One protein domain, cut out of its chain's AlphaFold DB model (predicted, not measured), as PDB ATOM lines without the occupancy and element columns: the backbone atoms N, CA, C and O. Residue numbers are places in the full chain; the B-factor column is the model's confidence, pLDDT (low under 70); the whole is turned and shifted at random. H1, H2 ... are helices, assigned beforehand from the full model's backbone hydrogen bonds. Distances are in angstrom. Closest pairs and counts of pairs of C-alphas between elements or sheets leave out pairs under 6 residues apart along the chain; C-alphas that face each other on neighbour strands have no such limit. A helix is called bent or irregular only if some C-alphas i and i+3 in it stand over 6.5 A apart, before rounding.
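Overview. This is residues 23 to 57 and 107 to 190 of the 190 residues of the protein "uncharacterized protein LOC111015183" of Momordica charantia (UniProt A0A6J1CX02). One long, slightly kinked helix, H5, runs through the middle of a rounded body, and six shorter helices are set round it. H1 and H4 run roughly along H5, H2 and H3 cross it, and H6 folds back on it in a helical hairpin, with little H7 following at H6's end. The printed part has 119 residues with seven named helices, H1 to H7 in order along the chain, and no named strand; the class is all helix and the helix packing mostly crossed. It is compact, with a radius of gyration of the C-alphas of 13.4 A and spans of 36 by 34 by 29 A.

Along the chain. Find C-alpha 146 at (262.086, 210.026, 311.453); from there H5, residues 146 to 162, runs 22.5 A to C-alpha 162 at (239.886, 206.379, 311.935). It has a kink of 27 degrees near residue 156; it is neither bent nor irregular, but only just, with C-alphas 159 and 162 6.1 A apart. Go back to C-alpha 23 at (243.019, 199.360, 308.867), where H1, residues 23 to 33, begins its 15.0 A. H2, residues 36 to 45, is 14.0 A long, and H4, residues 131 to 140, 14.4 A. The shorter ones are H3, residues 117 to 122, H6, residues 176 to 181, and H7, residues 183 to 186.

Arrangement. Start at H5. H1 touches it, with the closest C-alphas, Leu 23 and Val 161, 5.0 A apart, at a shallow tilt of 18 degrees, opposite ways. H2 touches it at residues 146 to 150 alone, closest at the C-alphas of Gln 38 and Asp 146, 5.6 A, at a steep tilt of 64 degrees. H6 touches it at residues 151 to 155 alone, closest at the C-alphas of Lys 151 and Val 180, 5.5 A; the tilt of 35.0 degrees is only just steep. H4 is close to H5 but not clearly touching, the closest C-alphas, Val 135 and Leu 156, being 7.3 A apart. Farther out, H3 touches H6, about perpendicular at 76 degrees, with the C-alphas of Leu 118 and Tyr 177 closest at 6.2 A. H6 and H7 only just touch, only at the corner, with 3 pairs of C-alphas within 8 A, the closest being Val 180 and Phe 186 at 5.6 A. H1 and H3 are apart. Each O i to N i+4 pair is within hydrogen-bond range in H1, H2, H3, H4 and H5, and 1 of 2 in H6; H7 is too short for such a pair.

Size, cuts and confidence. The two C-alphas farthest apart, those of Glu 55 and Lys 112, are 36.9 A apart. Residues 58 to 106 are not printed, and C-alphas 57 and 107 stand 31.6 A apart across the cut. The link from H5 to H6, residues 163 to 175, is long. The mean pLDDT of the printed part is 90.7; look for values under 70 at residues 57, 107 and 190.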
ATOM      1  N   LEU A  23     242.065 199.766 307.821       86.88
ATOM      2  CA  LEU A  23     243.019 199.360 308.867       86.88
ATOM      3  C   LEU A  23     244.057 198.340 308.388       86.88
ATOM      4  O   LEU A  23     245.237 198.663 308.349       86.88
ATOM      5  N   SER A  24     243.644 197.149 307.946       87.00
ATOM      6  CA  SER A  24     244.587 196.100 307.520       87.00
ATOM      7  C   SER A  24     245.477 196.540 306.352       87.00
ATOM      8  O   SER A  24     246.678 196.270 306.336       87.00
ATOM      9  N   ASN A  25     244.907 197.261 305.383       89.56
ATOM     10  CA  ASN A  25     245.642 197.745 304.214       89.56
ATOM     11  C   ASN A  25     246.634 198.852 304.582       89.56
ATOM     12  O   ASN A  25     247.738 198.881 304.041       89.56
ATOM     13  N   VAL A  26     246.244 199.756 305.483       92.31
ATOM     14  CA  VAL A  26     247.103 200.832 305.984       92.31
ATOM     15  C   VAL A  26     248.192 200.253 306.879       92.31
ATOM     16  O   VAL A  26     249.347 200.598 306.679       92.31
ATOM     17  N   ASN A  27     247.877 199.311 307.773       93.88
ATOM     18  CA  ASN A  27     248.858 198.610 308.605       93.88
ATOM     19  C   ASN A  27     249.935 197.933 307.756       93.88
ATOM     20  O   ASN A  27     251.119 198.077 308.050       93.88
ATOM     21  N   ARG A  28     249.548 197.243 306.676       93.31
ATOM     22  CA  ARG A  28     250.517 196.680 305.726       93.31
ATOM     23  C   ARG A  28     251.349 197.779 305.065       93.31
ATOM     24  O   ARG A  28     252.568 197.717 305.101       93.31
ATOM     25  N   LEU A  29     250.697 198.819 304.540       95.25
ATOM     26  CA  LEU A  29     251.383 199.934 303.881       95.25
ATOM     27  C   LEU A  29     252.417 200.616 304.790       95.25
ATOM     28  O   LEU A  29     253.519 200.893 304.336       95.25
ATOM     29  N   ILE A  30     252.090 200.902 306.051       96.06
ATOM     30  CA  ILE A  30     253.027 201.576 306.962       96.06
ATOM     31  C   ILE A  30     254.160 200.646 307.402       96.06
ATOM     32  O   ILE A  30     255.277 201.120 307.566       96.06
ATOM     33  N   LYS A  31     253.899 199.337 307.544       95.88
ATOM     34  CA  LYS A  31     254.927 198.330 307.854       95.88
ATOM     35  C   LYS A  31     255.919 198.149 306.707       95.88
ATOM     36  O   LYS A  31     257.093 197.939 306.972       95.88
ATOM     37  N   ASP A  32     255.449 198.264 305.466       96.31
ATOM     38  CA  ASP A  32     256.299 198.200 304.275       96.31
ATOM     39  C   ASP A  32     257.052 199.522 304.032       96.31
ATOM     40  O   ASP A  32     258.147 199.519 303.477       96.31
ATOM     41  N   LYS A  33     256.451 200.661 304.409       96.56
ATOM     42  CA  LYS A  33     256.987 202.001 304.123       96.56
ATOM     43  C   LYS A  33     258.011 202.488 305.145       96.56
ATOM     44  O   LYS A  33     258.981 203.126 304.751       96.56
ATOM     45  N   LEU A  34     257.743 202.291 306.433       97.56
ATOM     46  CA  LEU A  34     258.566 202.844 307.505       97.56
ATOM     47  C   LEU A  34     259.789 201.966 307.765       97.56
ATOM     48  O   LEU A  34     259.718 200.738 307.690       97.56
ATOM     49  N   THR A  35     260.901 202.595 308.143       97.56
ATOM     50  CA  THR A  35     262.050 201.860 308.687       97.56
ATOM     51  C   THR A  35     261.684 201.195 310.018       97.56
ATOM     52  O   THR A  35     260.668 201.514 310.641       97.56
ATOM     53  N   VAL A  36     262.524 200.270 310.490       96.94
ATOM     54  CA  VAL A  36     262.308 199.594 311.781       96.94
ATOM     55  C   VAL A  36     262.213 200.607 312.929       96.94
ATOM     56  O   VAL A  36     261.310 200.495 313.758       96.94
ATOM     57  N   ASP A  37     263.081 201.621 312.930       97.56
ATOM     58  CA  ASP A  37     263.120 202.654 313.968       97.56
ATOM     59  C   ASP A  37     261.913 203.598 313.880       97.56
ATOM     60  O   ASP A  37     261.280 203.893 314.895       97.56
ATOM     61  N   GLN A  38     261.511 203.998 312.670       97.56
ATOM     62  CA  GLN A  38     260.306 204.806 312.454       97.56
ATOM     63  C   GLN A  38     259.034 204.058 312.870       97.56
ATOM     64  O   GLN A  38     258.137 204.633 313.487       97.56
ATOM     65  N   LEU A  39     258.950 202.761 312.566       97.12
ATOM     66  CA  LEU A  39     257.812 201.930 312.944       97.12
ATOM     67  C   LEU A  39     257.755 201.708 314.463       97.12
ATOM     68  O   LEU A  39     256.671 201.765 315.046       97.12
ATOM     69  N   ASP A  40     258.894 201.479 315.123       96.44
ATOM     70  CA  ASP A  40     258.961 201.412 316.590       96.44
ATOM     71  C   ASP A  40     258.573 202.754 317.226       96.44
ATOM     72  O   ASP A  40     257.779 202.791 318.173       96.44
ATOM     73  N   MET A  41     259.025 203.867 316.645       96.12
ATOM     74  CA  MET A  41     258.629 205.203 317.075       96.12
ATOM     75  C   MET A  41     257.119 205.413 316.930       96.12
ATOM     76  O   MET A  41     256.479 205.861 317.883       96.12
ATOM     77  N   PHE A  42     256.524 205.031 315.797       95.31
ATOM     78  CA  PHE A  42     255.077 205.106 315.599       95.31
ATOM     79  C   PHE A  42     254.331 204.286 316.663       95.31
ATOM     80  O   PHE A  42     253.380 204.780 317.274       95.31
ATOM     81  N   ARG A  43     254.785 203.056 316.941       92.88
ATOM     82  CA  ARG A  43     254.181 202.176 317.956       92.88
ATOM     83  C   ARG A  43     254.207 202.774 319.359       92.88
ATOM     84  O   ARG A  43     253.230 202.648 320.094       92.88
ATOM     85  N   ARG A  44     255.326 203.385 319.749       90.50
ATOM     86  CA  ARG A  44     255.548 203.828 321.135       90.50
ATOM     87  C   ARG A  44     255.103 205.257 321.400       90.50
ATOM     88  O   ARG A  44     254.699 205.561 322.518       90.50
ATOM     89  N   ARG A  45     255.214 206.141 320.405       90.00
ATOM     90  CA  ARG A  45     255.000 207.585 320.578       90.00
ATOM     91  C   ARG A  45     253.646 208.080 320.099       90.00
ATOM     92  O   ARG A  45     253.366 209.255 320.295       90.00
ATOM     93  N   THR A  46     252.819 207.242 319.480       89.25
ATOM     94  CA  THR A  46     251.517 207.680 318.964       89.25
ATOM     95  C   THR A  46     250.357 206.990 319.662       89.25
ATOM     96  O   THR A  46     250.437 205.813 320.021       89.25
ATOM     97  N   ILE A  47     249.229 207.695 319.783       85.06
ATOM     98  CA  ILE A  47     247.964 207.116 320.267       85.06
ATOM     99  C   ILE A  47     247.479 205.933 319.422       85.06
ATOM    100  O   ILE A  47     246.747 205.081 319.929       85.06
ATOM    101  N   PHE A  48     247.909 205.843 318.159       87.62
ATOM    102  CA  PHE A  48     247.503 204.775 317.251       87.62
ATOM    103  C   PHE A  48     248.462 203.589 317.201       87.62
ATOM    104  O   PHE A  48     248.146 202.581 316.569       87.62
ATOM    105  N   GLY A  49     249.594 203.657 317.904       89.50
ATOM    106  CA  GLY A  49     250.621 202.621 317.864       89.50
ATOM    107  C   GLY A  49     250.105 201.218 318.195       89.50
ATOM    108  O   GLY A  49     250.530 200.241 317.586       89.50
ATOM    109  N   ARG A  50     249.107 201.118 319.084       84.06
ATOM    110  CA  ARG A  50     248.459 199.847 319.447       84.06
ATOM    111  C   ARG A  50     247.667 199.201 318.314       84.06
ATOM    112  O   ARG A  50     247.505 197.989 318.330       84.06
ATOM    113  N   PHE A  51     247.178 199.974 317.347       86.00
ATOM    114  CA  PHE A  51     246.362 199.450 316.251       86.00
ATOM    115  C   PHE A  51     247.194 198.874 315.099       86.00
ATOM    116  O   PHE A  51     246.664 198.099 314.306       86.00
ATOM    117  N   VAL A  52     248.489 199.195 315.027       87.75
ATOM    118  CA  VAL A  52     249.399 198.770 313.943       87.75
ATOM    119  C   VAL A  52     249.518 197.252 313.829       87.75
ATOM    120  O   VAL A  52     249.673 196.704 312.735       87.75
ATOM    121  N   ASP A  53     249.451 196.566 314.966       84.69
ATOM    122  CA  ASP A  53     249.600 195.115 315.053       84.69
ATOM    123  C   ASP A  53     248.265 194.392 315.283       84.69
ATOM    124  O   ASP A  53     248.244 193.173 315.425       84.69
ATOM    125  N   LEU A  54     247.142 195.119 315.260       81.19
ATOM    126  CA  LEU A  54     245.820 194.508 315.314       81.19
ATOM    127  C   LEU A  54     245.390 194.031 313.928       81.19
ATOM    128  O   LEU A  54     245.276 194.806 312.976       81.19
ATOM    129  N   GLU A  55     245.068 192.745 313.843       70.81
ATOM    130  CA  GLU A  55     244.330 192.163 312.726       70.81
ATOM    131  C   GLU A  55     242.833 192.199 313.048       70.81
ATOM    132  O   GLU A  55     242.236 191.216 313.478       70.81
ATOM    133  N   MET A  56     242.215 193.369 312.885       70.75
ATOM    134  CA  MET A  56     240.771 193.533 313.069       70.75
ATOM    135  C   MET A  56     240.151 194.342 311.933       70.75
ATOM    136  O   MET A  56     240.807 195.166 311.300       70.75
ATOM    137  N   MET A  57     238.857 194.138 311.694       65.31
ATOM    138  CA  MET A  57     238.067 195.057 310.878       65.31
ATOM    139  C   MET A  57     237.449 196.108 311.799       65.31
ATOM    140  O   MET A  57     236.604 195.785 312.634       65.31
ATOM    141  N   LYS A 107     247.245 217.793 330.702       67.62
ATOM    142  CA  LYS A 107     246.831 218.813 329.726       67.62
ATOM    143  C   LYS A 107     248.080 219.319 329.017       67.62
ATOM    144  O   LYS A 107     248.954 219.885 329.669       67.62
ATOM    145  N   VAL A 108     248.144 219.138 327.703       76.62
ATOM    146  CA  VAL A 108     249.237 219.655 326.875       76.62
ATOM    147  C   VAL A 108     248.748 220.895 326.136       76.62
ATOM    148  O   VAL A 108     247.685 220.886 325.521       76.62
ATOM    149  N   VAL A 109     249.507 221.986 326.224       80.00
ATOM    150  CA  VAL A 109     249.264 223.191 325.424       80.00
ATOM    151  C   VAL A 109     250.001 223.029 324.103       80.00
ATOM    152  O   VAL A 109     251.194 222.726 324.115       80.00
ATOM    153  N   GLN A 110     249.310 223.264 322.986       81.56
ATOM    154  CA  GLN A 110     249.920 223.194 321.661       81.56
ATOM    155  C   GLN A 110     251.107 224.159 321.560       81.56
ATOM    156  O   GLN A 110     250.983 225.370 321.789       81.56
ATOM    157  N   LYS A 111     252.271 223.627 321.195       82.19
ATOM    158  CA  LYS A 111     253.478 224.403 320.918       82.19
ATOM    159  C   LYS A 111     253.249 225.281 319.689       82.19
ATOM    160  O   LYS A 111     252.597 224.896 318.719       82.19
ATOM    161  N   LYS A 112     253.847 226.476 319.693       76.81
ATOM    162  CA  LYS A 112     253.888 227.340 318.506       76.81
ATOM    163  C   LYS A 112     254.891 226.782 317.501       76.81
ATOM    164  O   LYS A 112     256.053 227.176 317.496       76.81
ATOM    165  N   ILE A 113     254.426 225.871 316.660       76.88
ATOM    166  CA  ILE A 113     255.180 225.351 315.521       76.88
ATOM    167  C   ILE A 113     254.829 226.189 314.287       76.88
ATOM    168  O   ILE A 113     253.742 226.766 314.192       76.88
ATOM    169  N   GLY A 114     255.772 226.325 313.352       77.44
ATOM    170  CA  GLY A 114     255.518 227.022 312.095       77.44
ATOM    171  C   GLY A 114     254.343 226.375 311.362       77.44
ATOM    172  O   GLY A 114     254.435 225.217 310.974       77.44
ATOM    173  N   LYS A 115     253.253 227.128 311.154       82.81
ATOM    174  CA  LYS A 115     252.014 226.618 310.541       82.81
ATOM    175  C   LYS A 115     252.307 225.858 309.251       82.81
ATOM    176  O   LYS A 115     253.043 226.388 308.424       82.81
ATOM    177  N   ASN A 116     251.709 224.693 309.037       86.94
ATOM    178  CA  ASN A 116     251.759 223.892 307.811       86.94
ATOM    179  C   ASN A 116     253.183 223.522 307.355       86.94
ATOM    180  O   ASN A 116     253.442 223.437 306.152       86.94
ATOM    181  N   ARG A 117     254.134 223.328 308.282       94.00
ATOM    182  CA  ARG A 117     255.527 222.987 307.939       94.00
ATOM    183  C   ARG A 117     255.609 221.688 307.136       94.00
ATOM    184  O   ARG A 117     256.236 221.690 306.080       94.00
ATOM    185  N   LEU A 118     254.945 220.622 307.586       95.06
ATOM    186  CA  LEU A 118     254.905 219.334 306.876       95.06
ATOM    187  C   LEU A 118     254.317 219.467 305.468       95.06
ATOM    188  O   LEU A 118     254.870 218.933 304.510       95.06
ATOM    189  N   ARG A 119     253.233 220.237 305.326       95.19
ATOM    190  CA  ARG A 119     252.579 220.487 304.036       95.19
ATOM    191  C   ARG A 119     253.504 221.194 303.048       95.19
ATOM    192  O   ARG A 119     253.618 220.775 301.901       95.19
ATOM    193  N   ARG A 120     254.210 222.237 303.497       95.12
ATOM    194  CA  ARG A 120     255.226 222.916 302.676       95.12
ATOM    195  C   ARG A 120     256.371 221.989 302.295       95.12
ATOM    196  O   ARG A 120     256.811 222.027 301.155       95.12
ATOM    197  N   LYS A 121     256.857 221.189 303.249       95.94
ATOM    198  CA  LYS A 121     258.045 220.345 303.065       95.94
ATOM    199  C   LYS A 121     257.792 219.170 302.117       95.94
ATOM    200  O   LYS A 121     258.647 218.889 301.289       95.94
ATOM    201  N   TYR A 122     256.640 218.511 302.228       96.31
ATOM    202  CA  TYR A 122     256.383 217.238 301.540       96.31
ATOM    203  C   TYR A 122     255.278 217.290 300.483       96.31
ATOM    204  O   TYR A 122     255.170 216.373 299.680       96.31
ATOM    205  N   PHE A 123     254.450 218.337 300.474       95.81
ATOM    206  CA  PHE A 123     253.202 218.366 299.704       95.81
ATOM    207  C   PHE A 123     253.032 219.654 298.887       95.81
ATOM    208  O   PHE A 123     251.907 220.061 298.602       95.81
ATOM    209  N   ASN A 124     254.138 220.319 298.526       94.38
ATOM    210  CA  ASN A 124     254.164 221.550 297.716       94.38
ATOM    211  C   ASN A 124     253.267 222.687 298.247       94.38
ATOM    212  O   ASN A 124     252.834 223.550 297.491       94.38
ATOM    213  N   ASP A 125     252.983 222.681 299.551       94.88
ATOM    214  CA  ASP A 125     252.046 223.594 300.214       94.88
ATOM    215  C   ASP A 125     250.593 223.571 299.689       94.88
ATOM    216  O   ASP A 125     249.831 224.502 299.961       94.88
ATOM    217  N   GLU A 126     250.178 222.508 298.991       93.19
ATOM    218  CA  GLU A 126     248.828 222.380 298.428       93.19
ATOM    219  C   GLU A 126     247.767 222.304 299.539       93.19
ATOM    220  O   GLU A 126     247.725 221.370 300.343       93.19
ATOM    221  N   ALA A 127     246.889 223.306 299.594       90.06
ATOM    222  CA  ALA A 127     245.894 223.456 300.653       90.06
ATOM    223  C   ALA A 127     244.666 222.552 300.484       90.06
ATOM    224  O   ALA A 127     243.928 222.348 301.446       90.06
ATOM    225  N   SER A 128     244.439 222.029 299.280       93.06
ATOM    226  CA  SER A 128     243.258 221.258 298.903       93.06
ATOM    227  C   SER A 128     243.632 219.919 298.246       93.06
ATOM    228  O   SER A 128     242.993 219.499 297.277       93.06
ATOM    229  N   MET A 129     244.635 219.233 298.791       95.38
ATOM    230  CA  MET A 129     245.125 217.958 298.267       95.38
ATOM    231  C   MET A 129     244.080 216.837 298.377       95.38
ATOM    232  O   MET A 129     243.464 216.635 299.435       95.38
ATOM    233  N   MET A 130     243.900 216.075 297.294       97.00
ATOM    234  CA  MET A 130     243.067 214.872 297.322       97.00
ATOM    235  C   MET A 130     243.749 213.774 298.141       97.00
ATOM    236  O   MET A 130     244.964 213.600 298.090       97.00
ATOM    237  N   LEU A 131     242.969 212.989 298.887       96.62
ATOM    238  CA  LEU A 131     243.519 211.920 299.724       96.62
ATOM    239  C   LEU A 131     244.224 210.841 298.889       96.62
ATOM    240  O   LEU A 131     245.202 210.253 299.338       96.62
ATOM    241  N   GLU A 132     243.755 210.589 297.668       96.69
ATOM    242  CA  GLU A 132     244.443 209.718 296.713       96.69
ATOM    243  C   GLU A 132     245.832 210.252 296.330       96.69
ATOM    244  O   GLU A 132     246.807 209.512 296.432       96.69
ATOM    245  N   GLU A 133     245.947 211.540 296.000       97.19
ATOM    246  CA  GLU A 133     247.228 212.189 295.687       97.19
ATOM    247  C   GLU A 133     248.173 212.163 296.893       97.19
ATOM    248  O   GLU A 133     249.341 211.807 296.754       97.19
ATOM    249  N   PHE A 134     247.658 212.454 298.091       97.75
ATOM    250  CA  PHE A 134     248.422 212.372 299.336       97.75
ATOM    251  C   PHE A 134     249.018 210.978 299.554       97.75
ATOM    252  O   PHE A 134     250.181 210.855 299.934       97.75
ATOM    253  N   VAL A 135     248.240 209.917 299.306       97.31
ATOM    254  CA  VAL A 135     248.705 208.529 299.445       97.31
ATOM    255  C   VAL A 135     249.820 208.215 298.448       97.31
ATOM    256  O   VAL A 135     250.768 207.516 298.810       97.31
ATOM    257  N   GLU A 136     249.725 208.708 297.215       97.50
ATOM    258  CA  GLU A 136     250.770 208.501 296.209       97.50
ATOM    259  C   GLU A 136     252.049 209.270 296.550       97.50
ATOM    260  O   GLU A 136     253.127 208.674 296.533       97.50
ATOM    261  N   VAL A 137     251.935 210.535 296.972       97.56
ATOM    262  CA  VAL A 137     253.078 211.309 297.481       97.56
ATOM    263  C   VAL A 137     253.706 210.593 298.678       97.56
ATOM    264  O   VAL A 137     254.900 210.327 298.664       97.56
ATOM    265  N   TYR A 138     252.915 210.171 299.669       97.88
ATOM    266  CA  TYR A 138     253.403 209.434 300.841       97.88
ATOM    267  C   TYR A 138     254.211 208.184 300.467       97.88
ATOM    268  O   TYR A 138     255.264 207.925 301.046       97.88
ATOM    269  N   LYS A 139     253.738 207.395 299.494       97.38
ATOM    270  CA  LYS A 139     254.456 206.197 299.034       97.38
ATOM    271  C   LYS A 139     255.798 206.544 298.396       97.38
ATOM    272  O   LYS A 139     256.765 205.817 298.621       97.38
ATOM    273  N   GLN A 140     255.854 207.624 297.623       96.88
ATOM    274  CA  GLN A 140     257.037 208.036 296.862       96.88
ATOM    275  C   GLN A 140     258.058 208.811 297.706       96.88
ATOM    276  O   GLN A 140     259.249 208.736 297.422       96.88
ATOM    277  N   THR A 141     257.617 209.515 298.750       97.12
ATOM    278  CA  THR A 141     258.479 210.335 299.611       97.12
ATOM    279  C   THR A 141     259.436 209.477 300.420       97.12
ATOM    280  O   THR A 141     258.993 208.652 301.214       97.12
ATOM    281  N   ASP A 142     260.737 209.697 300.277       94.81
ATOM    282  CA  ASP A 142     261.724 209.182 301.222       94.81
ATOM    283  C   ASP A 142     261.879 210.172 302.385       94.81
ATOM    284  O   ASP A 142     262.105 211.367 302.171       94.81
ATOM    285  N   PHE A 143     261.663 209.709 303.615       95.81
ATOM    286  CA  PHE A 143     261.671 210.580 304.788       95.81
ATOM    287  C   PHE A 143     263.057 210.578 305.428       95.81
ATOM    288  O   PHE A 143     263.422 209.632 306.117       95.81
ATOM    289  N   GLU A 144     263.796 211.673 305.250       92.12
ATOM    290  CA  GLU A 144     265.097 211.878 305.910       92.12
ATOM    291  C   GLU A 144     264.982 212.098 307.431       92.12
ATOM    292  O   GLU A 144     265.943 211.888 308.163       92.12
ATOM    293  N   ASP A 145     263.819 212.559 307.903       96.81
ATOM    294  CA  ASP A 145     263.544 212.848 309.312       96.81
ATOM    295  C   ASP A 145     262.514 211.845 309.849       96.81
ATOM    296  O   ASP A 145     261.389 211.758 309.343       96.81
ATOM    297  N   ASP A 146     262.910 211.088 310.873       97.31
ATOM    298  CA  ASP A 146     262.086 210.026 311.453       97.31
ATOM    299  C   ASP A 146     260.815 210.558 312.129       97.31
ATOM    300  O   ASP A 146     259.769 209.904 312.075       97.31
ATOM    301  N   GLU A 147     260.860 211.747 312.744       96.19
ATOM    302  CA  GLU A 147     259.652 212.345 313.310       96.19
ATOM    303  C   GLU A 147     258.692 212.773 312.204       96.19
ATOM    304  O   GLU A 147     257.482 212.586 312.343       96.19
ATOM    305  N   ASP A 148     259.203 213.333 311.110       97.00
ATOM    306  CA  ASP A 148     258.379 213.712 309.966       97.00
ATOM    307  C   ASP A 148     257.714 212.489 309.331       97.00
ATOM    308  O   ASP A 148     256.519 212.552 309.030       97.00
ATOM    309  N   ALA A 149     258.436 211.368 309.207       98.00
ATOM    310  CA  ALA A 149     257.861 210.101 308.764       98.00
ATOM    311  C   ALA A 149     256.653 209.721 309.636       98.00
ATOM    312  O   ALA A 149     255.540 209.574 309.129       98.00
ATOM    313  N   VAL A 150     256.835 209.668 310.961       97.62
ATOM    314  CA  VAL A 150     255.774 209.315 311.920       97.62
ATOM    315  C   VAL A 150     254.595 210.293 311.860       97.62
ATOM    316  O   VAL A 150     253.437 209.864 311.858       97.62
ATOM    317  N   LYS A 151     254.857 211.602 311.783       97.00
ATOM    318  CA  LYS A 151     253.825 212.651 311.734       97.00
ATOM    319  C   LYS A 151     252.998 212.582 310.453       97.00
ATOM    320  O   LYS A 151     251.774 212.673 310.508       97.00
ATOM    321  N   VAL A 152     253.628 212.380 309.297       97.75
ATOM    322  CA  VAL A 152     252.894 212.226 308.033       97.75
ATOM    323  C   VAL A 152     252.123 210.902 308.013       97.75
ATOM    324  O   VAL A 152     250.968 210.875 307.577       97.75
ATOM    325  N   THR A 153     252.691 209.821 308.559       97.75
ATOM    326  CA  THR A 153     251.962 208.559 308.743       97.75
ATOM    327  C   THR A 153     250.742 208.730 309.652       97.75
ATOM    328  O   THR A 153     249.705 208.128 309.381       97.75
ATOM    329  N   LEU A 154     250.796 209.578 310.685       96.44
ATOM    330  CA  LEU A 154     249.631 209.885 311.526       96.44
ATOM    331  C   LEU A 154     248.480 210.533 310.748       96.44
ATOM    332  O   LEU A 154     247.322 210.184 310.986       96.44
ATOM    333  N   ILE A 155     248.777 211.425 309.799       96.69
ATOM    334  CA  ILE A 155     247.757 212.017 308.917       96.69
ATOM    335  C   ILE A 155     247.109 210.914 308.073       96.69
ATOM    336  O   ILE A 155     245.885 210.775 308.076       96.69
ATOM    337  N   LEU A 156     247.925 210.076 307.415       96.62
ATOM    338  CA  LEU A 156     247.452 208.933 306.623       96.62
ATOM    339  C   LEU A 156     246.521 208.027 307.440       96.62
ATOM    340  O   LEU A 156     245.448 207.634 306.976       96.62
ATOM    341  N   TYR A 157     246.960 207.685 308.651       94.12
ATOM    342  CA  TYR A 157     246.267 206.768 309.539       94.12
ATOM    343  C   TYR A 157     244.935 207.350 310.009       94.12
ATOM    344  O   TYR A 157     243.903 206.685 309.932       94.12
ATOM    345  N   THR A 158     244.932 208.616 310.423       91.94
ATOM    346  CA  THR A 158     243.716 209.317 310.846       91.94
ATOM    347  C   THR A 158     242.683 209.317 309.721       91.94
ATOM    348  O   THR A 158     241.544 208.900 309.928       91.94
ATOM    349  N   GLU A 159     243.088 209.678 308.505       93.50
ATOM    350  CA  GLU A 159     242.158 209.821 307.385       93.50
ATOM    351  C   GLU A 159     241.584 208.491 306.881       93.50
ATOM    352  O   GLU A 159     240.382 208.374 306.627       93.50
ATOM    353  N   LEU A 160     242.427 207.466 306.740       91.75
ATOM    354  CA  LEU A 160     242.018 206.194 306.137       91.75
ATOM    355  C   LEU A 160     241.504 205.163 307.142       91.75
ATOM    356  O   LEU A 160     240.670 204.327 306.785       91.75
ATOM    357  N   VAL A 161     242.015 205.174 308.372       87.81
ATOM    358  CA  VAL A 161     241.672 204.167 309.385       87.81
ATOM    359  C   VAL A 161     240.574 204.678 310.297       87.81
ATOM    360  O   VAL A 161     239.541 204.016 310.411       87.81
ATOM    361  N   MET A 162     240.793 205.841 310.917       84.56
ATOM    362  CA  MET A 162     239.886 206.379 311.935       84.56
ATOM    363  C   MET A 162     238.652 207.017 311.300       84.56
ATOM    364  O   MET A 162     237.528 206.697 311.680       84.56
ATOM    365  N   MET A 163     238.858 207.863 310.287       84.38
ATOM    366  CA  MET A 163     237.767 208.541 309.580       84.38
ATOM    367  C   MET A 163     237.149 207.681 308.470       84.38
ATOM    368  O   MET A 163     236.034 207.961 308.032       84.38
ATOM    369  N   GLY A 164     237.852 206.639 308.004       86.06
ATOM    370  CA  GLY A 164     237.370 205.747 306.942       86.06
ATOM    371  C   GLY A 164     237.077 206.476 305.626       86.06
ATOM    372  O   GLY A 164     236.131 206.120 304.918       86.06
ATOM    373  N   LYS A 165     237.830 207.545 305.318       89.31
ATOM    374  CA  LYS A 165     237.596 208.367 304.127       89.31
ATOM    375  C   LYS A 165     237.896 207.586 302.845       89.31
ATOM    376  O   LYS A 165     238.868 206.839 302.747       89.31
ATOM    377  N   SER A 166     237.090 207.836 301.814       89.06
ATOM    378  CA  SER A 166     237.305 207.287 300.473       89.06
ATOM    379  C   SER A 166     238.390 208.080 299.745       89.06
ATOM    380  O   SER A 166     238.178 209.250 299.430       89.06
ATOM    381  N   LYS A 167     239.504 207.429 299.387       88.38
ATOM    382  CA  LYS A 167     240.657 208.056 298.700       88.38
ATOM    383  C   LYS A 167     240.264 208.955 297.520       88.38
ATOM    384  O   LYS A 167     240.676 210.107 297.472       88.38
ATOM    385  N   SER A 168     239.400 208.461 296.634       89.56
ATOM    386  CA  SER A 168     239.006 209.149 295.394       89.56
ATOM    387  C   SER A 168     237.921 210.222 295.558       89.56
ATOM    388  O   SER A 168     237.570 210.898 294.596       89.56
ATOM    389  N   LYS A 169     237.335 210.373 296.754       91.50
ATOM    390  CA  LYS A 169     236.193 211.281 296.996       91.50
ATOM    391  C   LYS A 169     236.439 212.285 298.112       91.50
ATOM    392  O   LYS A 169     235.552 213.073 298.434       91.50
ATOM    393  N   SER A 170     237.603 212.234 298.745       94.81
ATOM    394  CA  SER A 170     237.876 212.993 299.954       94.81
ATOM    395  C   SER A 170     239.186 213.753 299.847       94.81
ATOM    396  O   SER A 170     240.134 213.299 299.213       94.81
ATOM    397  N   LYS A 171     239.222 214.911 300.503       96.31
ATOM    398  CA  LYS A 171     240.424 215.721 300.682       96.31
ATOM    399  C   LYS A 171     241.035 215.451 302.050       96.31
ATOM    400  O   LYS A 171     240.314 215.065 302.984       96.31
ATOM    401  N   VAL A 172     242.340 215.677 302.143       96.44
ATOM    402  CA  VAL A 172     243.049 215.686 303.423       96.44
ATOM    403  C   VAL A 172     242.615 216.917 304.210       96.44
ATOM    404  O   VAL A 172     242.536 218.014 303.656       96.44
ATOM    405  N   ASP A 173     242.314 216.734 305.487       94.88
ATOM    406  CA  ASP A 173     242.038 217.826 306.407       94.88
ATOM    407  C   ASP A 173     243.313 218.656 306.622       94.88
ATOM    408  O   ASP A 173     244.350 218.166 307.076       94.88
ATOM    409  N   ILE A 174     243.228 219.934 306.261       93.06
ATOM    410  CA  ILE A 174     244.324 220.896 306.352       93.06
ATOM    411  C   ILE A 174     244.808 221.099 307.792       93.06
ATOM    412  O   ILE A 174     245.994 221.365 308.008       93.06
ATOM    413  N   ASP A 175     243.925 220.958 308.778       91.38
ATOM    414  CA  ASP A 175     244.271 221.208 310.172       91.38
ATOM    415  C   ASP A 175     245.139 220.083 310.741       91.38
ATOM    416  O   ASP A 175     245.989 220.347 311.600       91.38
ATOM    417  N   LEU A 176     245.028 218.861 310.201       92.81
ATOM    418  CA  LEU A 176     245.833 217.717 310.635       92.81
ATOM    419  C   LEU A 176     247.331 217.989 310.507       92.81
ATOM    420  O   LEU A 176     248.075 217.624 311.413       92.81
ATOM    421  N   TYR A 177     247.778 218.694 309.461       93.75
ATOM    422  CA  TYR A 177     249.195 219.045 309.293       93.75
ATOM    423  C   TYR A 177     249.757 219.833 310.482       93.75
ATOM    424  O   TYR A 177     250.912 219.636 310.847       93.75
ATOM    425  N   ASN A 178     248.957 220.720 311.084       90.62
ATOM    426  CA  ASN A 178     249.367 221.503 312.254       90.62
ATOM    427  C   ASN A 178     249.232 220.717 313.554       90.62
ATOM    428  O   ASN A 178     250.014 220.918 314.482       90.62
ATOM    429  N   GLN A 179     248.210 219.870 313.640       90.38
ATOM    430  CA  GLN A 179     247.936 219.100 314.844       90.38
ATOM    431  C   GLN A 179     249.026 218.051 315.074       90.38
ATOM    432  O   GLN A 179     249.573 218.000 316.170       90.38
ATOM    433  N   VAL A 180     249.400 217.276 314.047       93.06
ATOM    434  CA  VAL A 180     250.429 216.228 314.183       93.06
ATOM    435  C   VAL A 180     251.838 216.793 314.361       93.06
ATOM    436  O   VAL A 180     252.710 216.099 314.873       93.06
ATOM    437  N   ASP A 181     252.078 218.042 313.948       92.00
ATOM    438  CA  ASP A 181     253.395 218.676 314.066       92.00
ATOM    439  C   ASP A 181     253.849 218.757 315.537       92.00
ATOM    440  O   ASP A 181     255.038 218.606 315.829       92.00
ATOM    441  N   ASP A 182     252.891 218.909 316.462       90.50
ATOM    442  CA  ASP A 182     253.083 218.741 317.903       90.50
ATOM    443  C   ASP A 182     252.510 217.393 318.365       90.50
ATOM    444  O   ASP A 182     251.366 217.301 318.809       90.50
ATOM    445  N   LEU A 183     253.325 216.338 318.263       88.88
ATOM    446  CA  LEU A 183     252.937 214.971 318.640       88.88
ATOM    447  C   LEU A 183     252.403 214.873 320.072       88.88
ATOM    448  O   LEU A 183     251.446 214.142 320.320       88.88
ATOM    449  N   ASP A 184     253.004 215.610 321.012       86.12
ATOM    450  CA  ASP A 184     252.557 215.598 322.405       86.12
ATOM    451  C   ASP A 184     251.133 216.145 322.494       86.12
ATOM    452  O   ASP A 184     250.281 215.523 323.118       86.12
ATOM    453  N   TYR A 185     250.850 217.266 321.831       86.75
ATOM    454  CA  TYR A 185     249.505 217.832 321.788       86.75
ATOM    455  C   TYR A 185     248.511 216.903 321.081       86.75
ATOM    456  O   TYR A 185     247.446 216.631 321.632       86.75
ATOM    457  N   PHE A 186     248.871 216.356 319.913       87.69
ATOM    458  CA  PHE A 186     248.012 215.443 319.152       87.69
ATOM    459  C   PHE A 186     247.575 214.230 319.980       87.69
ATOM    460  O   PHE A 186     246.402 213.867 319.995       87.69
ATOM    461  N   ASN A 187     248.506 213.638 320.730       85.50
ATOM    462  CA  ASN A 187     248.232 212.483 321.583       85.50
ATOM    463  C   ASN A 187     247.277 212.776 322.760       85.50
ATOM    464  O   ASN A 187     246.845 211.841 323.436       85.50
ATOM    465  N   HIS A 188     246.974 214.051 323.018       80.88
ATOM    466  CA  HIS A 188     246.060 214.505 324.066       80.88
ATOM    467  C   HIS A 188     244.824 215.235 323.508       80.88
ATOM    468  O   HIS A 188     244.078 215.820 324.294       80.88
ATOM    469  N   LEU A 189     244.597 215.219 322.187       71.06
ATOM    470  CA  LEU A 189     243.362 215.734 321.592       71.06
ATOM    471  C   LEU A 189     242.160 214.899 322.068       71.06
ATOM    472  O   LEU A 189     242.224 213.668 322.097       71.06
ATOM    473  N   ASP A 190     241.102 215.597 322.490       55.44
ATOM    474  CA  ASP A 190     239.857 215.017 323.014       55.44
ATOM    475  C   ASP A 190     238.957 214.429 321.923       55.44
ATOM    476  O   ASP A 190     238.768 215.095 320.877       55.44
TER     477      ASP A 190